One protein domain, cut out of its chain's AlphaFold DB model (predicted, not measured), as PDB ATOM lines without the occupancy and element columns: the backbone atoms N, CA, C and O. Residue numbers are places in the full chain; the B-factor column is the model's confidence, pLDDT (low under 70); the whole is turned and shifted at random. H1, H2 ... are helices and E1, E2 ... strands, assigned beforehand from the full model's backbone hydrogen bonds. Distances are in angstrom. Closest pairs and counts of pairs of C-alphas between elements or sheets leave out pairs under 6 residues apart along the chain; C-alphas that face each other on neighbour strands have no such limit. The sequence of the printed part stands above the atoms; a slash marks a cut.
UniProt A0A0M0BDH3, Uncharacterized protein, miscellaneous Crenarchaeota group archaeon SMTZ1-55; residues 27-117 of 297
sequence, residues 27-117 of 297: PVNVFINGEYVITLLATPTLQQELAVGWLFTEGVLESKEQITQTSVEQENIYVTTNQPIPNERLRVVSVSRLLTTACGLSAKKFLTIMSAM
ATOM      1  N   PRO A  27     179.351 256.696 361.384       94.06
ATOM      2  CA  PRO A  27     178.575 255.510 361.065       94.06
ATOM      3  C   PRO A  27     177.116 255.700 361.491       94.06
ATOM      4  O   PRO A  27     176.836 256.244 362.552       94.06
ATOM      5  N   VAL A  28     176.197 255.236 360.651       94.38
ATOM      6  CA  VAL A  28     174.761 255.138 360.906       94.38
ATOM      7  C   VAL A  28     174.367 253.700 360.610       94.38
ATOM      8  O   VAL A  28     174.358 253.277 359.451       94.38
ATOM      9  N   ASN A  29     174.095 252.925 361.652       94.75
ATOM     10  CA  ASN A  29     173.759 251.513 361.537       94.75
ATOM     11  C   ASN A  29     172.254 251.367 361.337       94.75
ATOM     12  O   ASN A  29     171.470 251.913 362.106       94.75
ATOM     13  N   VAL A  30     171.839 250.618 360.322       94.62
ATOM     14  CA  VAL A  30     170.428 250.383 360.014       94.62
ATOM     15  C   VAL A  30     170.074 248.949 360.374       94.62
ATOM     16  O   VAL A  30     170.678 248.000 359.867       94.62
ATOM     17  N   PHE A  31     169.067 248.815 361.229       94.06
ATOM     18  CA  PHE A  31     168.471 247.555 361.640       94.06
ATOM     19  C   PHE A  31     167.045 247.472 361.111       94.06
ATOM     20  O   PHE A  31     166.296 248.447 361.199       94.06
ATOM     21  N   ILE A  32     166.648 246.308 360.601       94.31
ATOM     22  CA  ILE A  32     165.271 246.055 360.179       94.31
ATOM     23  C   ILE A  32     164.735 244.833 360.912       94.31
ATOM     24  O   ILE A  32     165.358 243.778 360.875       94.31
ATOM     25  N   ASN A  33     163.597 244.971 361.595       93.88
ATOM     26  CA  ASN A  33     162.999 243.904 362.414       93.88
ATOM     27  C   ASN A  33     163.987 243.251 363.402       93.88
ATOM     28  O   ASN A  33     163.922 242.055 363.661       93.88
ATOM     29  N   GLY A  34     164.913 244.047 363.946       90.69
ATOM     30  CA  GLY A  34     165.943 243.589 364.882       90.69
ATOM     31  C   GLY A  34     167.213 243.027 364.231       90.69
ATOM     32  O   GLY A  34     168.199 242.825 364.934       90.69
ATOM     33  N   GLU A  35     167.245 242.836 362.911       90.88
ATOM     34  CA  GLU A  35     168.433 242.355 362.203       90.88
ATOM     35  C   GLU A  35     169.277 243.513 361.667       90.88
ATOM     36  O   GLU A  35     168.760 244.450 361.060       90.88
ATOM     37  N   TYR A  36     170.595 243.448 361.872       90.88
ATOM     38  CA  TYR A  36     171.535 244.401 361.285       90.88
ATOM     39  C   TYR A  36     171.604 244.223 359.763       90.88
ATOM     40  O   TYR A  36     171.811 243.113 359.271       90.88
ATOM     41  N   VAL A  37     171.503 245.328 359.022       87.56
ATOM     42  CA  VAL A  37     171.494 245.308 357.552       87.56
ATOM     43  C   VAL A  37     172.718 245.991 356.955       87.56
ATOM     44  O   VAL A  37     173.361 245.432 356.059       87.56
ATOM     45  N   ILE A  38     173.026 247.211 357.402       88.69
ATOM     46  CA  ILE A  38     174.104 248.021 356.823       88.69
ATOM     47  C   ILE A  38     174.559 249.145 357.759       88.69
ATOM     48  O   ILE A  38     173.761 249.688 358.517       88.69
ATOM     49  N   THR A  39     175.819 249.558 357.628       91.25
ATOM     50  CA  THR A  39     176.337 250.823 358.162       91.25
ATOM     51  C   THR A  39     176.548 251.813 357.023       91.25
ATOM     52  O   THR A  39     177.240 251.519 356.044       91.25
ATOM     53  N   LEU A  40     175.976 253.005 357.155       91.12
ATOM     54  CA  LEU A  40     176.165 254.133 356.249       91.12
ATOM     55  C   LEU A  40     177.101 255.147 356.901       91.12
ATOM     56  O   LEU A  40     176.847 255.569 358.019       91.12
ATOM     57  N   LEU A  41     178.166 255.561 356.218       93.06
ATOM     58  CA  LEU A  41     178.936 256.732 356.647       93.06
ATOM     59  C   LEU A  41     178.212 257.971 356.139       93.06
ATOM     60  O   LEU A  41     177.979 258.074 354.935       93.06
ATOM     61  N   ALA A  42     177.788 258.845 357.047       94.12
ATOM     62  CA  ALA A  42     176.964 259.998 356.708       94.12
ATOM     63  C   ALA A  42     177.230 261.191 357.624       94.12
ATOM     64  O   ALA A  42     177.654 261.054 358.772       94.12
ATOM     65  N   THR A  43     176.927 262.386 357.126       94.56
ATOM     66  CA  THR A  43     176.901 263.599 357.948       94.56
ATOM     67  C   THR A  43     175.834 263.453 359.039       94.56
ATOM     68  O   THR A  43     174.736 262.980 358.728       94.56
ATOM     69  N   PRO A  44     176.107 263.858 360.296       92.69
ATOM     70  CA  PRO A  44     175.282 263.545 361.463       92.69
ATOM     71  C   PRO A  44     174.023 264.412 361.575       92.69
ATOM     72  O   PRO A  44     173.793 265.114 362.558       92.69
ATOM     73  N   THR A  45     173.195 264.362 360.545       93.19
ATOM     74  CA  THR A  45     171.914 265.045 360.438       93.19
ATOM     75  C   THR A  45     170.929 264.120 359.741       93.19
ATOM     76  O   THR A  45     171.318 263.400 358.822       93.19
ATOM     77  N   LEU A  46     169.651 264.168 360.126       95.56
ATOM     78  CA  LEU A  46     168.572 263.445 359.439       95.56
ATOM     79  C   LEU A  46     168.847 261.930 359.289       95.56
ATOM     80  O   LEU A  46     168.648 261.355 358.222       95.56
ATOM     81  N   GLN A  47     169.387 261.277 360.325       95.38
ATOM     82  CA  GLN A  47     169.808 259.869 360.271       95.38
ATOM     83  C   GLN A  47     168.622 258.917 360.093       95.38
ATOM     84  O   GLN A  47     168.711 257.930 359.363       95.38
ATOM     85  N   GLN A  48     167.491 259.233 360.724       96.25
ATOM     86  CA  GLN A  48     166.264 258.465 360.562       96.25
ATOM     87  C   GLN A  48     165.743 258.575 359.125       96.25
ATOM     88  O   GLN A  48     165.397 257.568 358.511       96.25
ATOM     89  N   GLU A  49     165.740 259.781 358.552       97.94
ATOM     90  CA  GLU A  49     165.376 259.999 357.155       97.94
ATOM     91  C   GLU A  49     166.371 259.354 356.192       97.94
ATOM     92  O   GLU A  49     165.952 258.818 355.172       97.94
ATOM     93  N   LEU A  50     167.667 259.343 356.511       97.38
ATOM     94  CA  LEU A  50     168.667 258.616 355.734       97.38
ATOM     95  C   LEU A  50     168.312 257.127 355.649       97.38
ATOM     96  O   LEU A  50     168.286 256.579 354.550       97.38
ATOM     97  N   ALA A  51     168.007 256.484 356.780       96.12
ATOM     98  CA  ALA A  51     167.645 255.069 356.804       96.12
ATOM     99  C   ALA A  51     166.344 254.804 356.034       96.12
ATOM    100  O   ALA A  51     166.304 253.921 355.181       96.12
ATOM    101  N   VAL A  52     165.295 255.600 356.269       96.88
ATOM    102  CA  VAL A  52     164.023 255.458 355.544       96.88
ATOM    103  C   VAL A  52     164.237 255.667 354.050       96.88
ATOM    104  O   VAL A  52     163.866 254.821 353.246       96.88
ATOM    105  N   GLY A  53     164.879 256.755 353.641       96.50
ATOM    106  CA  GLY A  53     165.109 257.025 352.230       96.50
ATOM    107  C   GLY A  53     165.999 255.987 351.563       96.50
ATOM    108  O   GLY A  53     165.745 255.620 350.420       96.50
ATOM    109  N   TRP A  54     166.989 255.444 352.272       94.50
ATOM    110  CA  TRP A  54     167.788 254.323 351.791       94.50
ATOM    111  C   TRP A  54     166.921 253.113 351.435       94.50
ATOM    112  O   TRP A  54     167.027 252.590 350.325       94.50
ATOM    113  N   LEU A  55     166.013 252.722 352.334       92.56
ATOM    114  CA  LEU A  55     165.130 251.575 352.128       92.56
ATOM    115  C   LEU A  55     164.276 251.718 350.864       92.56
ATOM    116  O   LEU A  55     164.090 250.750 350.137       92.56
ATOM    117  N   PHE A  56     163.794 252.915 350.548       92.25
ATOM    118  CA  PHE A  56     162.960 253.126 349.359       92.25
ATOM    119  C   PHE A  56     163.785 253.334 348.093       92.25
ATOM    120  O   PHE A  56     163.503 252.763 347.041       92.25
ATOM    121  N   THR A  57     164.842 254.135 348.178       89.31
ATOM    122  CA  THR A  57     165.679 254.453 347.018       89.31
ATOM    123  C   THR A  57     166.542 253.285 346.575       89.31
ATOM    124  O   THR A  57     166.965 253.286 345.423       89.31
ATOM    125  N   GLU A  58     166.820 252.302 347.433       86.38
ATOM    126  CA  GLU A  58     167.414 251.023 347.032       86.38
ATOM    127  C   GLU A  58     166.374 249.971 346.637       86.38
ATOM    128  O   GLU A  58     166.733 248.920 346.110       86.38
ATOM    129  N   GLY A  59     165.087 250.269 346.838       83.06
ATOM    130  CA  GLY A  59     163.998 249.343 346.581       83.06
ATOM    131  C   GLY A  59     164.033 248.156 347.532       83.06
ATOM    132  O   GLY A  59     163.862 247.036 347.084       83.06
ATOM    133  N   VAL A  60     164.299 248.372 348.817       87.69
ATOM    134  CA  VAL A  60     164.058 247.407 349.903       87.69
ATOM    135  C   VAL A  60     162.580 247.434 350.304       87.69
ATOM    136  O   VAL A  60     161.983 246.381 350.502       87.69
ATOM    137  N   LEU A  61     162.000 248.636 350.369       89.12
ATOM    138  CA  LEU A  61     160.581 248.887 350.604       89.12
ATOM    139  C   LEU A  61     159.966 249.613 349.406       89.12
ATOM    140  O   LEU A  61     160.641 250.367 348.704       89.12
ATOM    141  N   GLU A  62     158.677 249.388 349.190       86.44
ATOM    142  CA  GLU A  62     157.915 249.932 348.062       86.44
ATOM    143  C   GLU A  62     156.804 250.878 348.516       86.44
ATOM    144  O   GLU A  62     156.432 251.790 347.775       86.44
ATOM    145  N   SER A  63     156.301 250.693 349.738       89.56
ATOM    146  CA  SER A  63     155.203 251.469 350.311       89.56
ATOM    147  C   SER A  63     155.504 251.869 351.758       89.56
ATOM    148  O   SER A  63     156.138 251.133 352.518       89.56
ATOM    149  N   LYS A  64     155.057 253.073 352.145       92.56
ATOM    150  CA  LYS A  64     155.239 253.617 353.500       92.56
ATOM    151  C   LYS A  64     154.517 252.775 354.544       92.56
ATOM    152  O   LYS A  64     155.022 252.622 355.650       92.56
ATOM    153  N   GLU A  65     153.381 252.202 354.170       93.50
ATOM    154  CA  GLU A  65     152.529 251.361 355.011       93.50
ATOM    155  C   GLU A  65     153.248 250.085 355.475       93.50
ATOM    156  O   GLU A  65     152.827 249.460 356.447       93.50
ATOM    157  N   GLN A  66     154.350 249.708 354.814       94.50
ATOM    158  CA  GLN A  66     155.210 248.620 355.272       94.50
ATOM    159  C   GLN A  66     155.969 248.969 356.556       94.50
ATOM    160  O   GLN A  66     156.324 248.052 357.287       94.50
ATOM    161  N   ILE A  67     156.217 250.252 356.845       96.06
ATOM    162  CA  ILE A  67     156.890 250.707 358.069       96.06
ATOM    163  C   ILE A  67     155.849 250.905 359.169       96.06
ATOM    164  O   ILE A  67     154.955 251.739 359.049       96.06
ATOM    165  N   THR A  68     156.007 250.185 360.276       96.12
ATOM    166  CA  THR A  68     155.165 250.346 361.469       96.12
ATOM    167  C   THR A  68     155.781 251.314 362.468       96.12
ATOM    168  O   THR A  68     155.068 252.102 363.086       96.12
ATOM    169  N   GLN A  69     157.107 251.285 362.616       95.75
ATOM    170  CA  GLN A  69     157.823 252.127 363.565       95.75
ATOM    171  C   GLN A  69     159.250 252.401 363.095       95.75
ATOM    172  O   GLN A  69     159.884 251.580 362.435       95.75
ATOM    173  N   THR A  70     159.769 253.561 363.481       96.25
ATOM    174  CA  THR A  70     161.187 253.904 363.363       96.25
ATOM    175  C   THR A  70     161.666 254.513 364.672       96.25
ATOM    176  O   THR A  70     160.982 255.394 365.198       96.25
ATOM    177  N   SER A  71     162.822 254.096 365.177       95.50
ATOM    178  CA  SER A  71     163.460 254.686 366.359       95.50
ATOM    179  C   SER A  71     164.955 254.904 366.137       95.50
ATOM    180  O   SER A  71     165.563 254.320 365.238       95.50
ATOM    181  N   VAL A  72     165.530 255.789 366.949       94.69
ATOM    182  CA  VAL A  72     166.947 256.153 366.910       94.69
ATOM    183  C   VAL A  72     167.532 255.963 368.302       94.69
ATOM    184  O   VAL A  72     167.035 256.556 369.259       94.69
ATOM    185  N   GLU A  73     168.598 255.177 368.402       93.75
ATOM    186  CA  GLU A  73     169.394 255.023 369.618       93.75
ATOM    187  C   GLU A  73     170.868 255.212 369.255       93.75
ATOM    188  O   GLU A  73     171.476 254.357 368.616       93.75
ATOM    189  N   GLN A  74     171.444 256.353 369.647       89.56
ATOM    190  CA  GLN A  74     172.809 256.742 369.266       89.56
ATOM    191  C   GLN A  74     172.996 256.726 367.732       89.56
ATOM    192  O   GLN A  74     172.273 257.425 367.020       89.56
ATOM    193  N   GLU A  75     173.946 255.945 367.216       90.31
ATOM    194  CA  GLU A  75     174.195 255.742 365.787       90.31
ATOM    195  C   GLU A  75     173.291 254.673 365.145       90.31
ATOM    196  O   GLU A  75     173.388 254.430 363.939       90.31
ATOM    197  N   ASN A  76     172.423 254.016 365.918       95.69
ATOM    198  CA  ASN A  76     171.569 252.934 365.441       95.69
ATOM    199  C   ASN A  76     170.174 253.448 365.089       95.69
ATOM    200  O   ASN A  76     169.502 254.102 365.886       95.69
ATOM    201  N   ILE A  77     169.718 253.094 363.893       97.00
ATOM    202  CA  ILE A  77     168.371 253.351 363.403       97.00
ATOM    203  C   ILE A  77     167.657 252.017 363.276       97.00
ATOM    204  O   ILE A  77     168.074 251.154 362.501       97.00
ATOM    205  N   TYR A  78     166.564 251.863 364.012       97.06
ATOM    206  CA  TYR A  78     165.726 250.675 363.961       97.06
ATOM    207  C   TYR A  78     164.486 250.976 363.136       97.06
ATOM    208  O   TYR A  78     163.782 251.955 363.388       97.06
ATOM    209  N   VAL A  79     164.216 250.128 362.149       96.88
ATOM    210  CA  VAL A  79     163.011 250.180 361.326       96.88
ATOM    211  C   VAL A  79     162.236 248.888 361.538       96.88
ATOM    212  O   VAL A  79     162.724 247.798 361.248       96.88
ATOM    213  N   THR A  80     161.020 248.999 362.047       96.62
ATOM    214  CA  THR A  80     160.106 247.866 362.174       96.62
ATOM    215  C   THR A  80     159.159 247.875 360.988       96.62
ATOM    216  O   THR A  80     158.572 248.911 360.661       96.62
ATOM    217  N   THR A  81     159.016 246.726 360.337       95.38
ATOM    218  CA  THR A  81     158.102 246.534 359.215       95.38
ATOM    219  C   THR A  81     157.001 245.539 359.559       95.38
ATOM    220  O   THR A  81     157.148 244.689 360.433       95.38
ATOM    221  N   ASN A  82     155.866 245.640 358.872       92.88
ATOM    222  CA  ASN A  82     154.731 244.729 359.060       92.88
ATOM    223  C   ASN A  82     154.945 243.339 358.432       92.88
ATOM    224  O   ASN A  82     154.189 242.412 358.719       92.88
ATOM    225  N   GLN A  83     155.957 243.192 357.575       88.50
ATOM    226  CA  GLN A  83     156.319 241.945 356.909       88.50
ATOM    227  C   GLN A  83     157.836 241.725 356.948       88.50
ATOM    228  O   GLN A  83     158.592 242.701 356.883       88.50
ATOM    229  N   PRO A  84     158.302 240.463 357.004       86.25
ATOM    230  CA  PRO A  84     159.712 240.140 356.829       86.25
ATOM    231  C   PRO A  84     160.212 240.573 355.448       86.25
ATOM    232  O   PRO A  84     159.504 240.439 354.450       86.25
ATOM    233  N   ILE A  85     161.457 241.039 355.378       83.19
ATOM    234  CA  ILE A  85     162.109 241.360 354.107       83.19
ATOM    235  C   ILE A  85     162.937 240.144 353.678       83.19
ATOM    236  O   ILE A  85     163.733 239.653 354.478       83.19
ATOM    237  N   PRO A  86     162.803 239.648 352.435       77.94
ATOM    238  CA  PRO A  86     163.604 238.524 351.965       77.94
ATOM    239  C   PRO A  86     165.111 238.794 352.077       77.94
ATOM    240  O   PRO A  86     165.620 239.781 351.539       77.94
ATOM    241  N   ASN A  87     165.844 237.876 352.711       73.12
ATOM    242  CA  ASN A  87     167.289 238.001 352.946       73.12
ATOM    243  C   ASN A  87     168.114 238.213 351.668       73.12
ATOM    244  O   ASN A  87     169.140 238.893 351.689       73.12
ATOM    245  N   GLU A  88     167.675 237.653 350.542       70.75
ATOM    246  CA  GLU A  88     168.322 237.860 349.246       70.75
ATOM    247  C   GLU A  88     168.278 239.333 348.809       70.75
ATOM    248  O   GLU A  88     169.301 239.881 348.397       70.75
ATOM    249  N   ARG A  89     167.137 240.011 349.004       70.38
ATOM    250  CA  ARG A  89     166.949 241.434 348.679       70.38
ATOM    251  C   ARG A  89     167.893 242.309 349.505       70.38
ATOM    252  O   ARG A  89     168.572 243.170 348.948       70.38
ATOM    253  N   LEU A  90     168.007 242.035 350.807       72.06
ATOM    254  CA  LEU A  90     168.924 242.753 351.702       72.06
ATOM    255  C   LEU A  90     170.392 242.558 351.297       72.06
ATOM    256  O   LEU A  90     171.141 243.529 351.201       72.06
ATOM    257  N   ARG A  91     170.804 241.323 350.983       68.12
ATOM    258  CA  ARG A  91     172.179 241.026 350.544       68.12
ATOM    259  C   ARG A  91     172.539 241.737 349.244       68.12
ATOM    260  O   ARG A  91     173.618 242.324 349.157       68.12
ATOM    261  N   VAL A  92     171.654 241.702 348.247       66.94
ATOM    262  CA  VAL A  92     171.882 242.357 346.949       66.94
ATOM    263  C   VAL A  92     172.066 243.860 347.130       66.94
ATOM    264  O   VAL A  92     173.012 244.435 346.587       66.94
ATOM    265  N   VAL A  93     171.209 244.493 347.930       69.00
ATOM    266  CA  VAL A  93     171.270 245.935 348.168       69.00
ATOM    267  C   VAL A  93     172.533 246.327 348.945       69.00
ATOM    268  O   VAL A  93     173.223 247.268 348.544       69.00
ATOM    269  N   SER A  94     172.897 245.589 349.998       64.06
ATOM    270  CA  SER A  94     174.112 245.876 350.772       64.06
ATOM    271  C   SER A  94     175.384 245.730 349.929       64.06
ATOM    272  O   SER A  94     176.259 246.597 349.968       64.06
ATOM    273  N   VAL A  95     175.470 244.695 349.084       62.66
ATOM    274  CA  VAL A  95     176.592 244.517 348.146       62.66
ATOM    275  C   VAL A  95     176.602 245.616 347.079       62.66
ATOM    276  O   VAL A  95     177.651 246.197 346.811       62.66
ATOM    277  N   SER A  96     175.447 245.952 346.497       60.00
ATOM    278  CA  SER A  96     175.321 247.039 345.516       60.00
ATOM    279  C   SER A  96     175.815 248.373 346.086       60.00
ATOM    280  O   SER A  96     176.582 249.090 345.437       60.00
ATOM    281  N   ARG A  97     175.460 248.689 347.337       64.75
ATOM    282  CA  ARG A  97     175.925 249.909 348.004       64.75
ATOM    283  C   ARG A  97     177.443 249.932 348.182       64.75
ATOM    284  O   ARG A  97     178.061 250.926 347.820       64.75
ATOM    285  N   LEU A  98     178.053 248.845 348.654       57.97
ATOM    286  CA  LEU A  98     179.517 248.755 348.770       57.97
ATOM    287  C   LEU A  98     180.223 248.948 347.418       57.97
ATOM    288  O   LEU A  98     181.263 249.597 347.340       57.97
ATOM    289  N   LEU A  99     179.644 248.413 346.340       53.03
ATOM    290  CA  LEU A  99     180.205 248.522 344.992       53.03
ATOM    291  C   LEU A  99     180.017 249.916 344.369       53.03
ATOM    292  O   LEU A  99     180.845 250.341 343.567       53.03
ATOM    293  N   THR A 100     178.937 250.629 344.701       56.66
ATOM    294  CA  THR A 100     178.639 251.969 344.153       56.66
ATOM    295  C   THR A 100     179.398 253.091 344.864       56.66
ATOM    296  O   THR A 100     179.717 254.103 344.232       56.66
ATOM    297  N   THR A 101     179.731 252.921 346.148       56.84
ATOM    298  CA  THR A 101     180.535 253.881 346.922       56.84
ATOM    299  C   THR A 101     182.035 253.733 346.652       56.84
ATOM    300  O   THR A 101     182.748 254.735 346.595       56.84
ATOM    301  N   ALA A 102     182.518 252.514 346.395       47.84
ATOM    302  CA  ALA A 102     183.899 252.236 346.008       47.84
ATOM    303  C   ALA A 102     184.094 252.380 344.484       47.84
ATOM    304  O   ALA A 102     184.088 251.396 343.757       47.84
ATOM    305  N   CYS A 103     184.233 253.617 343.997       43.34
ATOM    306  CA  CYS A 103     184.734 254.000 342.664       43.34
ATOM    307  C   CYS A 103     184.627 252.948 341.530       43.34
ATOM    308  O   CYS A 103     185.572 252.211 341.262       43.34
ATOM    309  N   GLY A 104     183.533 252.999 340.760       47.16
ATOM    310  CA  GLY A 104     183.487 252.473 339.391       47.16
ATOM    311  C   GLY A 104     183.035 251.021 339.264       47.16
ATOM    312  O   GLY A 104     183.839 250.119 339.031       47.16
ATOM    313  N   LEU A 105     181.717 250.795 339.276       45.31
ATOM    314  CA  LEU A 105     181.183 249.560 338.705       45.31
ATOM    315  C   LEU A 105     181.562 249.467 337.222       45.31
ATOM    316  O   LEU A 105     181.325 250.388 336.439       45.31
ATOM    317  N   SER A 106     182.039 248.291 336.812       48.59
ATOM    318  CA  SER A 106     181.908 247.867 335.420       48.59
ATOM    319  C   SER A 106     180.426 247.929 335.051       48.59
ATOM    320  O   SER A 106     179.600 247.294 335.715       48.59
ATOM    321  N   ALA A 107     180.092 248.673 333.992       52.00
ATOM    322  CA  ALA A 107     178.723 248.855 333.503       52.00
ATOM    323  C   ALA A 107     177.944 247.531 333.400       52.00
ATOM    324  O   ALA A 107     176.747 247.495 333.650       52.00
ATOM    325  N   LYS A 108     178.636 246.416 333.125       44.91
ATOM    326  CA  LYS A 108     178.050 245.076 333.037       44.91
ATOM    327  C   LYS A 108     177.485 244.567 334.370       44.91
ATOM    328  O   LYS A 108     176.365 244.081 334.388       44.91
ATOM    329  N   LYS A 109     178.213 244.712 335.486       50.28
ATOM    330  CA  LYS A 109     177.728 244.284 336.817       50.28
ATOM    331  C   LYS A 109     176.576 245.163 337.304       50.28
ATOM    332  O   LYS A 109     175.629 244.649 337.886       50.28
ATOM    333  N   PHE A 110     176.640 246.463 337.013       56.06
ATOM    334  CA  PHE A 110     175.549 247.396 337.283       56.06
ATOM    335  C   PHE A 110     174.279 246.997 336.525       56.06
ATOM    336  O   PHE A 110     173.227 246.857 337.135       56.06
ATOM    337  N   LEU A 111     174.395 246.718 335.222       55.53
ATOM    338  CA  LEU A 111     173.275 246.283 334.386       55.53
ATOM    339  C   LEU A 111     172.687 244.939 334.827       55.53
ATOM    340  O   LEU A 111     171.474 244.798 334.806       55.53
ATOM    341  N   THR A 112     173.507 243.977 335.267       54.22
ATOM    342  CA  THR A 112     173.009 242.690 335.787       54.22
ATOM    343  C   THR A 112     172.211 242.862 337.080       54.22
ATOM    344  O   THR A 112     171.139 242.279 337.218       54.22
ATOM    345  N   ILE A 113     172.697 243.695 338.008       55.44
ATOM    346  CA  ILE A 113     171.968 244.016 339.242       55.44
ATOM    347  C   ILE A 113     170.674 244.763 338.892       55.44
ATOM    348  O   ILE A 113     169.615 244.426 339.405       55.44
ATOM    349  N   MET A 114     170.731 245.719 337.962       56.84
ATOM    350  CA  MET A 114     169.560 246.452 337.479       56.84
ATOM    351  C   MET A 114     168.518 245.577 336.784       56.84
ATOM    352  O   MET A 114     167.334 245.793 336.995       56.84
ATOM    353  N   SER A 115     168.929 244.616 335.954       54.00
ATOM    354  CA  SER A 115     168.004 243.727 335.240       54.00
ATOM    355  C   SER A 115     167.273 242.763 336.169       54.00
ATOM    356  O   SER A 115     166.210 242.274 335.811       54.00
ATOM    357  N   ALA A 116     167.840 242.495 337.348       52.22
ATOM    358  CA  ALA A 116     167.220 241.672 338.379       52.22
ATOM    359  C   ALA A 116     166.226 242.453 339.260       52.22
ATOM    360  O   ALA A 116     165.560 241.853 340.096       52.22
ATOM    361  N   MET A 117     166.132 243.778 339.102       55.88
ATOM    362  CA  MET A 117     165.236 244.630 339.884       55.88
ATOM    363  C   MET A 117     164.061 245.090 339.020       55.88
ATOM    364  O   MET A 117     164.257 245.557 337.897       55.88
TER     365      MET A 117
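Overview. This is residues 27 to 117 of the 297 residues of an uncharacterized protein of miscellaneous Crenarchaeota group archaeon SMTZ1-55 (UniProt A0A0M0BDH3). Look first for a strongly twisted sheet of four strands that curls round one helix, H1, to make the main body. From the sheet's edge strand E2, two more helices lead away: H2 packs on E2, and H3 folds back beside H2 as the far end of an arm that makes the longest axis. The 91 printed residues hold three named helices and four named strands, in the order E1 E2 H1 E3 E4 H2 H3, and the class is mixed, helices and strands. The mixed sheet runs E2, E1, E4, E3, two hairpins joined by the parallel pair E1 and E4. The whole is compact, with a radius of gyration of the C-alphas of 13.4 A and spans of 38 by 29 by 19 A.

Along the chain. Find C-alpha 27 at (178.575, 255.510, 361.065); from there E1 runs over residues 27 to 32, 16.3 A. E2, residues 35 to 42, is the longest strand at 20.4 A. E3, residues 67 to 73, measures 17.6 A, and E4, residues 76 to 81, measures 16.2 A. H1, residues 47 to 57, begins at C-alpha 47 at (169.808, 259.869, 360.271) and is 14.9 A long. H2, residues 87 to 101, is the longest helix at 21.5 A. H3, residues 107 to 115, is 12.0 A long and ends at C-alpha 115 at (168.004, 243.727, 335.240).

Arrangement. Begin with the inner strands E1 and E4, parallel at 21 degrees, where N 31 and O 77 are 2.8 A apart, within hydrogen-bond range. Beside E1 is the edge strand E2, antiparallel at 152 degrees and its hairpin partner, with N 30 and O 38 at 2.8 A. On the other edge E3 forms a hairpin with E4, antiparallel at 166 degrees, with N 78 and O 71 at 2.9 A. H1 is on the sheet, which curls round it; the closest C-alphas of H1 and E4 are those of Gln 48 and Ile 77, 6.2 A apart. E2, H1 and E3 form a split strand-helix-strand unit, two strands running the same way with E1 and E4 between them, and its crossover is right-handed. H2 is also on the sheet, and the closest C-alphas of H2 and E2 are those of Ser 94 and Ile 38, 6.4 A apart. The sheet with H1 and H2 makes two layers, helices on one face of a sheet, yet H1 and H2 are apart. H3 is not on the sheet; it is close to H2 but not clearly touching, with the C-alphas of Ser 96 and Ile 113 closest at 7.7 A. H2 and H3 run opposite ways at a shallow tilt of 29 degrees. In H1, H2 and H3 every O i to N i+4 pair is within hydrogen-bond range.

Size, cuts and confidence. The two C-alphas farthest apart are those of Glu 73 and Lys 108, 38.9 A. The printed part has no cut from 27 to 117, and no link is long; H1 to E3, with 9 residues between them, is short and the others are tight. In the B-factor column the mean pLDDT of the printed part is 80.7, but residues 91 to 117 are under 70, and H3 has a mean of 53 in this model.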